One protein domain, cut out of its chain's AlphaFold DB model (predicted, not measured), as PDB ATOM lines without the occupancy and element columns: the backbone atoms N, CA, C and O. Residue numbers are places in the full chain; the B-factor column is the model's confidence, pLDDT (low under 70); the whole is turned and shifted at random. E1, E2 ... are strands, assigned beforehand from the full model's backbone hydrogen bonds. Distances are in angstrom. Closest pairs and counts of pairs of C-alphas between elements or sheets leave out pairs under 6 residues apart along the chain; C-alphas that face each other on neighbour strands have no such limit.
ATOM      1  N   GLN A   3       2.421 212.256  17.274       92.19
ATOM      2  CA  GLN A   3       3.772 211.927  17.716       92.19
ATOM      3  C   GLN A   3       4.694 211.733  16.515       92.19
ATOM      4  O   GLN A   3       4.266 211.238  15.476       92.19
ATOM      5  N   PHE A   4       5.968 212.080  16.684       92.25
ATOM      6  CA  PHE A   4       6.989 211.966  15.648       92.25
ATOM      7  C   PHE A   4       8.074 210.997  16.100       92.25
ATOM      8  O   PHE A   4       8.520 211.072  17.249       92.25
ATOM      9  N   ALA A   5       8.501 210.103  15.213       91.31
ATOM     10  CA  ALA A   5       9.612 209.198  15.475       91.31
ATOM     11  C   ALA A   5      10.560 209.155  14.268       91.31
ATOM     12  O   ALA A   5      10.083 208.976  13.141       91.31
ATOM     13  N   PRO A   6      11.879 209.322  14.481       90.38
ATOM     14  CA  PRO A   6      12.849 209.216  13.403       90.38
ATOM     15  C   PRO A   6      12.903 207.778  12.885       90.38
ATOM     16  O   PRO A   6      12.680 206.819  13.636       90.38
ATOM     17  N   GLU A   7      13.206 207.627  11.602       87.19
ATOM     18  CA  GLU A   7      13.520 206.323  11.039       87.19
ATOM     19  C   GLU A   7      14.797 205.747  11.667       87.19
ATOM     20  O   GLU A   7      15.671 206.462  12.170       87.19
ATOM     21  N   SER A   8      14.904 204.422  11.657       82.38
ATOM     22  CA  SER A   8      16.110 203.737  12.099       82.38
ATOM     23  C   SER A   8      17.273 204.042  11.160       82.38
ATOM     24  O   SER A   8      17.182 203.832   9.957       82.38
ATOM     25  N   THR A   9      18.404 204.445  11.738       68.56
ATOM     26  CA  THR A   9      19.668 204.659  11.019       68.56
ATOM     27  C   THR A   9      20.434 203.359  10.743       68.56
ATOM     28  O   THR A   9      21.497 203.384  10.122       68.56
ATOM     29  N   ALA A  10      19.938 202.213  11.225       63.69
ATOM     30  CA  ALA A  10      20.547 200.911  10.986       63.69
ATOM     31  C   ALA A  10      20.091 200.346   9.631       63.69
ATOM     32  O   ALA A  10      18.914 200.049   9.434       63.69
ATOM     33  N   PHE A  11      21.041 200.166   8.711       64.94
ATOM     34  CA  PHE A  11      20.770 199.706   7.350       64.94
ATOM     35  C   PHE A  11      20.590 198.185   7.296       64.94
ATOM     36  O   PHE A  11      21.543 197.423   7.455       64.94
ATOM     37  N   ASP A  12      19.360 197.755   7.039       77.69
ATOM     38  CA  ASP A  12      19.003 196.384   6.667       77.69
ATOM     39  C   ASP A  12      18.508 196.387   5.206       77.69
ATOM     40  O   ASP A  12      18.140 197.440   4.678       77.69
ATOM     41  N   MET A  13      18.510 195.242   4.521       86.00
ATOM     42  CA  MET A  13      18.033 195.147   3.134       86.00
ATOM     43  C   MET A  13      16.945 194.092   2.980       86.00
ATOM     44  O   MET A  13      17.107 192.941   3.380       86.00
ATOM     45  N   ILE A  14      15.852 194.467   2.312       84.94
ATOM     46  CA  ILE A  14      14.792 193.543   1.899       84.94
ATOM     47  C   ILE A  14      14.905 193.366   0.386       84.94
ATOM     48  O   ILE A  14      14.419 194.176  -0.407       84.94
ATOM     49  N   GLY A  15      15.594 192.298  -0.020       86.81
ATOM     50  CA  GLY A  15      15.952 192.080  -1.421       86.81
ATOM     51  C   GLY A  15      16.920 193.166  -1.914       86.81
ATOM     52  O   GLY A  15      17.955 193.359  -1.280       86.81
ATOM     53  N   PRO A  16      16.628 193.863  -3.032       86.88
ATOM     54  CA  PRO A  16      17.475 194.945  -3.535       86.88
ATOM     55  C   PRO A  16      17.207 196.303  -2.861       86.88
ATOM     56  O   PRO A  16      17.836 197.288  -3.238       86.88
ATOM     57  N   TYR A  17      16.251 196.384  -1.929       89.19
ATOM     58  CA  TYR A  17      15.786 197.648  -1.361       89.19
ATOM     59  C   TYR A  17      16.324 197.875   0.051       89.19
ATOM     60  O   TYR A  17      16.380 196.942   0.856       89.19
ATOM     61  N   LEU A  18      16.667 199.127   0.365       88.06
ATOM     62  CA  LEU A  18      17.089 199.528   1.708       88.06
ATOM     63  C   LEU A  18      15.864 199.591   2.618       88.06
ATOM     64  O   LEU A  18      14.895 200.277   2.293       88.06
ATOM     65  N   ALA A  19      15.892 198.876   3.736       88.69
ATOM     66  CA  ALA A  19      14.810 198.887   4.705       88.69
ATOM     67  C   ALA A  19      14.870 200.153   5.568       88.69
ATOM     68  O   ALA A  19      15.911 200.472   6.133       88.69
ATOM     69  N   ALA A  20      13.725 200.810   5.717       89.31
ATOM     70  CA  ALA A  20      13.482 201.858   6.697       89.31
ATOM     71  C   ALA A  20      12.545 201.294   7.767       89.31
ATOM     72  O   ALA A  20      11.475 200.768   7.451       89.31
ATOM     73  N   LYS A  21      12.951 201.364   9.034       91.19
ATOM     74  CA  LYS A  21      12.177 200.816  10.158       91.19
ATOM     75  C   LYS A  21      11.828 201.910  11.153       91.19
ATOM     76  O   LYS A  21      12.654 202.778  11.421       91.19
ATOM     77  N   VAL A  22      10.637 201.848  11.740       92.62
ATOM     78  CA  VAL A  22      10.222 202.756  12.819       92.62
ATOM     79  C   VAL A  22       9.253 202.064  13.775       92.62
ATOM     80  O   VAL A  22       8.303 201.400  13.359       92.62
ATOM     81  N   VAL A  23       9.461 202.217  15.082       93.38
ATOM     82  CA  VAL A  23       8.556 201.649  16.092       93.38
ATOM     83  C   VAL A  23       7.437 202.643  16.387       93.38
ATOM     84  O   VAL A  23       7.694 203.775  16.790       93.38
ATOM     85  N   CYS A  24       6.184 202.220  16.209       92.94
ATOM     86  CA  CYS A  24       5.031 203.053  16.544       92.94
ATOM     87  C   CYS A  24       4.918 203.220  18.063       92.94
ATOM     88  O   CYS A  24       4.887 202.241  18.808       92.94
ATOM     89  N   THR A  25       4.771 204.450  18.537       89.38
ATOM     90  CA  THR A  25       4.679 204.752  19.972       89.38
ATOM     91  C   THR A  25       3.327 204.411  20.604       89.38
ATOM     92  O   THR A  25       3.244 204.328  21.826       89.38
ATOM     93  N   GLY A  26       2.279 204.201  19.799       91.94
ATOM     94  CA  GLY A  26       0.933 203.862  20.281       91.94
ATOM     95  C   GLY A  26       0.673 202.359  20.381       91.94
ATOM     96  O   GLY A  26       0.183 201.879  21.395       91.94
ATOM     97  N   CYS A  27       1.013 201.602  19.332       94.00
ATOM     98  CA  CYS A  27       0.775 200.151  19.281       94.00
ATOM     99  C   CYS A  27       2.038 199.294  19.425       94.00
ATOM    100  O   CYS A  27       1.933 198.072  19.446       94.00
ATOM    101  N   HIS A  28       3.220 199.915  19.502       92.62
ATOM    102  CA  HIS A  28       4.522 199.247  19.634       92.62
ATOM    103  C   HIS A  28       4.883 198.274  18.501       92.62
ATOM    104  O   HIS A  28       5.838 197.513  18.622       92.62
ATOM    105  N   LEU A  29       4.155 198.328  17.381       93.56
ATOM    106  CA  LEU A  29       4.479 197.581  16.173       93.56
ATOM    107  C   LEU A  29       5.703 198.198  15.480       93.56
ATOM    108  O   LEU A  29       5.772 199.422  15.310       93.56
ATOM    109  N   GLU A  30       6.651 197.348  15.080       92.56
ATOM    110  CA  GLU A  30       7.766 197.720  14.207       92.56
ATOM    111  C   GLU A  30       7.247 197.846  12.774       92.56
ATOM    112  O   GLU A  30       6.847 196.864  12.157       92.56
ATOM    113  N   ASN A  31       7.216 199.073  12.264       92.56
ATOM    114  CA  ASN A  31       6.779 199.369  10.910       92.56
ATOM    115  C   ASN A  31       7.978 199.241   9.985       92.56
ATOM    116  O   ASN A  31       9.017 199.860  10.227       92.56
ATOM    117  N   ILE A  32       7.805 198.468   8.924       90.62
ATOM    118  CA  ILE A  32       8.815 198.180   7.920       90.62
ATOM    119  C   ILE A  32       8.398 198.847   6.613       90.62
ATOM    120  O   ILE A  32       7.310 198.617   6.069       90.62
ATOM    121  N   LEU A  33       9.299 199.663   6.090       90.94
ATOM    122  CA  LEU A  33       9.205 200.327   4.803       90.94
ATOM    123  C   LEU A  33      10.497 200.094   4.019       90.94
ATOM    124  O   LEU A  33      11.475 199.569   4.553       90.94
ATOM    125  N   VAL A  34      10.504 200.463   2.741       90.56
ATOM    126  CA  VAL A  34      11.691 200.335   1.888       90.56
ATOM    127  C   VAL A  34      11.909 201.557   1.011       90.56
ATOM    128  O   VAL A  34      10.966 202.054   0.393       90.56
ATOM    129  N   HIS A  35      13.155 202.000   0.892       89.75
ATOM    130  CA  HIS A  35      13.561 202.948  -0.137       89.75
ATOM    131  C   HIS A  35      13.785 202.210  -1.455       89.75
ATOM    132  O   HIS A  35      14.585 201.270  -1.532       89.75
ATOM    133  N   THR A  36      13.076 202.622  -2.505       86.25
ATOM    134  CA  THR A  36      13.123 201.932  -3.801       86.25
ATOM    135  C   THR A  36      14.221 202.434  -4.732       86.25
ATOM    136  O   THR A  36      14.580 201.712  -5.659       86.25
ATOM    137  N   GLU A  37      14.746 203.641  -4.506       84.00
ATOM    138  CA  GLU A  37      15.715 204.289  -5.406       84.00
ATOM    139  C   GLU A  37      17.047 204.613  -4.711       84.00
ATOM    140  O   GLU A  37      18.100 204.542  -5.343       84.00
ATOM    141  N   GLY A  38      17.034 204.918  -3.408       81.19
ATOM    142  CA  GLY A  38      18.240 205.155  -2.610       81.19
ATOM    143  C   GLY A  38      17.923 205.682  -1.207       81.19
ATOM    144  O   GLY A  38      16.764 205.943  -0.916       81.19
ATOM    145  N   PRO A  39      18.923 205.889  -0.333       76.62
ATOM    146  CA  PRO A  39      18.701 206.225   1.082       76.62
ATOM    147  C   PRO A  39      17.843 207.476   1.333       76.62
ATOM    148  O   PRO A  39      17.142 207.541   2.325       76.62
ATOM    149  N   ALA A  40      17.881 208.459   0.430       79.94
ATOM    150  CA  ALA A  40      17.097 209.693   0.540       79.94
ATOM    151  C   ALA A  40      15.803 209.673  -0.301       79.94
ATOM    152  O   ALA A  40      15.110 210.685  -0.401       79.94
ATOM    153  N   SER A  41      15.492 208.560  -0.980       81.81
ATOM    154  CA  SER A  41      14.288 208.467  -1.811       81.81
ATOM    155  C   SER A  41      13.037 208.304  -0.947       81.81
ATOM    156  O   SER A  41      13.142 207.806   0.172       81.81
ATOM    157  N   PRO A  42      11.833 208.594  -1.464       83.31
ATOM    158  CA  PRO A  42      10.599 208.219  -0.785       83.31
ATOM    159  C   PRO A  42      10.575 206.732  -0.412       83.31
ATOM    160  O   PRO A  42      11.135 205.879  -1.112       83.31
ATOM    161  N   VAL A  43       9.901 206.431   0.694       88.69
ATOM    162  CA  VAL A  43       9.715 205.069   1.191       88.69
ATOM    163  C   VAL A  43       8.403 204.472   0.689       88.69
ATOM    164  O   VAL A  43       7.392 205.160   0.537       88.69
ATOM    165  N   LYS A  44       8.399 203.159   0.472       88.75
ATOM    166  CA  LYS A  44       7.202 202.367   0.189       88.75
ATOM    167  C   LYS A  44       6.849 201.510   1.409       88.75
ATOM    168  O   LYS A  44       7.738 200.834   1.929       88.75
ATOM    169  N   PRO A  45       5.579 201.478   1.850       87.12
ATOM    170  CA  PRO A  45       5.166 200.625   2.959       87.12
ATOM    171  C   PRO A  45       5.288 199.142   2.590       87.12
ATOM    172  O   PRO A  45       4.940 198.743   1.472       87.12
ATOM    173  N   VAL A  46       5.760 198.333   3.542       88.81
ATOM    174  CA  VAL A  46       5.790 196.865   3.446       88.81
ATOM    175  C   VAL A  46       4.883 196.258   4.509       88.81
ATOM    176  O   VAL A  46       3.950 195.535   4.164       88.81
ATOM    177  N   ASP A  47       5.119 196.601   5.773       88.25
ATOM    178  CA  ASP A  47       4.300 196.185   6.911       88.25
ATOM    179  C   ASP A  47       4.178 197.365   7.878       88.25
ATOM    180  O   ASP A  47       5.157 197.776   8.497       88.25
ATOM    181  N   VAL A  48       3.006 197.996   7.926       92.44
ATOM    182  CA  VAL A  48       2.793 199.254   8.653       92.44
ATOM    183  C   VAL A  48       1.463 199.232   9.398       92.44
ATOM    184  O   VAL A  48       0.469 198.685   8.918       92.44
ATOM    185  N   CYS A  49       1.417 199.864  10.567       94.75
ATOM    186  CA  CYS A  49       0.191 200.042  11.328       94.75
ATOM    187  C   CYS A  49      -0.638 201.222  10.799       94.75
ATOM    188  O   CYS A  49      -0.145 202.122  10.119       94.75
ATOM    189  N   SER A  50      -1.916 201.260  11.176       95.12
ATOM    190  CA  SER A  50      -2.855 202.313  10.766       95.12
ATOM    191  C   SER A  50      -2.598 203.687  11.394       95.12
ATOM    192  O   SER A  50      -3.296 204.639  11.054       95.12
ATOM    193  N   HIS A  51      -1.651 203.793  12.331       95.00
ATOM    194  CA  HIS A  51      -1.345 205.050  13.012       95.00
ATOM    195  C   HIS A  51      -0.434 205.961  12.179       95.00
ATOM    196  O   HIS A  51      -0.397 207.153  12.459       95.00
ATOM    197  N   ILE A  52       0.283 205.447  11.167       92.81
ATOM    198  CA  ILE A  52       1.124 206.285  10.297       92.81
ATOM    199  C   ILE A  52       0.239 207.225   9.474       92.81
ATOM    200  O   ILE A  52      -0.695 206.788   8.795       92.81
ATOM    201  N   ARG A  53       0.561 208.520   9.509       93.44
ATOM    202  CA  ARG A  53      -0.129 209.562   8.732       93.44
ATOM    203  C   ARG A  53       0.737 210.167   7.651       93.44
ATOM    204  O   ARG A  53       0.250 210.392   6.546       93.44
ATOM    205  N   ALA A  54       2.007 210.384   7.955       90.25
ATOM    206  CA  ALA A  54       2.927 211.006   7.027       90.25
ATOM    207  C   ALA A  54       4.366 210.546   7.259       90.25
ATOM    208  O   ALA A  54       4.722 210.020   8.317       90.25
ATOM    209  N   TYR A  55       5.174 210.763   6.228       89.62
ATOM    210  CA  TYR A  55       6.615 210.587   6.223       89.62
ATOM    211  C   TYR A  55       7.235 211.839   5.617       89.62
ATOM    212  O   TYR A  55       6.768 212.320   4.579       89.62
ATOM    213  N   PHE A  56       8.274 212.352   6.260       88.69
ATOM    214  CA  PHE A  56       8.992 213.542   5.825       88.69
ATOM    215  C   PHE A  56      10.486 213.261   5.854       88.69
ATOM    216  O   PHE A  56      10.950 212.529   6.722       88.69
ATOM    217  N   VAL A  57      11.220 213.870   4.932       86.75
ATOM    218  CA  VAL A  57      12.684 213.859   4.915       86.75
ATOM    219  C   VAL A  57      13.133 215.284   5.206       86.75
ATOM    220  O   VAL A  57      12.630 216.217   4.573       86.75
ATOM    221  N   ASP A  58      14.005 215.458   6.194       83.88
ATOM    222  CA  ASP A  58      14.561 216.770   6.530       83.88
ATOM    223  C   ASP A  58      15.727 217.173   5.604       83.88
ATOM    224  O   ASP A  58      16.074 216.472   4.651       83.88
ATOM    225  N   GLU A  59      16.314 218.346   5.857       84.44
ATOM    226  CA  GLU A  59      17.430 218.881   5.061       84.44
ATOM    227  C   GLU A  59      18.712 218.035   5.171       84.44
ATOM    228  O   GLU A  59      19.547 218.078   4.264       84.44
ATOM    229  N   ASP A  60      18.846 217.236   6.234       80.94
ATOM    230  CA  ASP A  60      19.966 216.321   6.466       80.94
ATOM    231  C   ASP A  60      19.730 214.937   5.827       80.94
ATOM    232  O   ASP A  60      20.596 214.058   5.880       80.94
ATOM    233  N   GLY A  61      18.574 214.738   5.183       78.44
ATOM    234  CA  GLY A  61      18.198 213.478   4.553       78.44
ATOM    235  C   GLY A  61      17.679 212.430   5.537       78.44
ATOM    236  O   GLY A  61      17.593 211.260   5.163       78.44
ATOM    237  N   LEU A  62      17.348 212.814   6.773       82.38
ATOM    238  CA  LEU A  62      16.807 211.903   7.776       82.38
ATOM    239  C   LEU A  62      15.285 211.825   7.654       82.38
ATOM    240  O   LEU A  62      14.567 212.828   7.721       82.38
ATOM    241  N   GLY A  63      14.778 210.606   7.497       87.56
ATOM    242  CA  GLY A  63      13.347 210.354   7.482       87.56
ATOM    243  C   GLY A  63      12.732 210.393   8.878       87.56
ATOM    244  O   GLY A  63      13.260 209.826   9.834       87.56
ATOM    245  N   THR A  64      11.576 211.036   9.006       91.31
ATOM    246  CA  THR A  64      10.770 211.064  10.230       91.31
ATOM    247  C   THR A  64       9.327 210.694   9.913       91.31
ATOM    248  O   THR A  64       8.731 211.190   8.953       91.31
ATOM    249  N   PHE A  65       8.749 209.832  10.748       92.19
ATOM    250  CA  PHE A  65       7.364 209.386  10.640       92.19
ATOM    251  C   PHE A  65       6.462 210.119  11.623       92.19
ATOM    252  O   PHE A  65       6.802 210.281  12.796       92.19
ATOM    253  N   GLU A  66       5.279 210.499  11.148       94.19
ATOM    254  CA  GLU A  66       4.194 211.032  11.966       94.19
ATOM    255  C   GLU A  66       3.160 209.945  12.257       94.19
ATOM    256  O   GLU A  66       2.659 209.271  11.347       94.19
ATOM    257  N   PHE A  67       2.813 209.820  13.536       94.44
ATOM    258  CA  PHE A  67       1.813 208.898  14.047       94.44
ATOM    259  C   PHE A  67       0.659 209.642  14.716       94.44
ATOM    260  O   PHE A  67       0.874 210.538  15.534       94.44
ATOM    261  N   GLU A  68      -0.567 209.209  14.437       94.88
ATOM    262  CA  GLU A  68      -1.763 209.598  15.178       94.88
ATOM    263  C   GLU A  68      -2.161 208.465  16.131       94.88
ATOM    264  O   GLU A  68      -2.636 207.418  15.688       94.88
ATOM    265  N   VAL A  69      -1.940 208.677  17.433       86.38
ATOM    266  CA  VAL A  69      -2.170 207.692  18.509       86.38
ATOM    267  C   VAL A  69      -3.186 208.151  19.543       86.38
ATOM    268  O   VAL A  69      -3.284 209.379  19.786       86.38
TER     269      VAL A  69
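What this domain is: This is residues 3 to 69 of the 69 residues of an uncharacterized protein of Pseudomonas alcaligenes (UniProt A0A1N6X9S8). Two small antiparallel sheets are partly face to face: a four-stranded, strongly twisted one, E2 to E5, and a three-stranded one made of E1, E7 and E6. The two come closest around Val 22 of E3, and the hairpin of E6 and E7 reaches away from the larger sheet at its turn. The printed part has 67 residues with seven named strands, E1 to E7 along the chain, and no named helix; the class is all strand. The sheet orders are E2, E3, E4, E5 and E1, E7, E6. The whole is compact, with a radius of gyration of the C-alphas of 11.0 A and spans of 31 by 27 by 17 A.

How they stand to each other: E1, residues 3 to 6, is antiparallel to E7, residues 63 to 68, at 157 degrees, with N 5 and O 65 3.0 A apart. A tight link leads from E1 to E2, residues 12 to 14, which forms a hairpin with E3, residues 17 to 23; N 19 and O 12 are 2.8 A apart. The closest C-alphas of E1 and E3 are those of Ala 5 and Val 22, at 7.0 A. E3 forms a hairpin with E4, residues 30 to 35, at 151 degrees, with N 22 and O 31 3.0 A apart. E4 forms one with E5, residues 43 to 47, with N 44 and O 34 2.8 A apart. E2 to E5 are a meander, each strand the antiparallel neighbour of the one before. E5 and E6, residues 52 to 57, are only just apart, at 8.1 A. E6 and E7 form a hairpin at 158 degrees, with N 66 and O 54 2.9 A apart. The closest C-alphas of E3 and E7 are those of Val 22 and Phe 65, at 7.5 A.

Where its parts are: E1, residues 3 to 6, begins at C-alpha 3, (3.772, 211.927, 17.716), and is 10.4 A long from first to last C-alpha. E2 is 7.0 A long. E3, the longest strand by residues, spans 19.3 A and ends at C-alpha 23, (8.556, 201.649, 16.092). E4 is 16.3 A long, E5 11.9 A and E6 14.8 A. E7 is 17.0 A long and ends at C-alpha 68, (-1.763, 209.598, 15.178).

The domain as a whole: The two C-alphas farthest apart, those of Pro 16 and Val 69, are 32.2 A from each other. The printed part has no cut, and no link is long. The model's mean pLDDT over the printed part is 87.7; residues 9 to 11, between E1 and E2, are under 70.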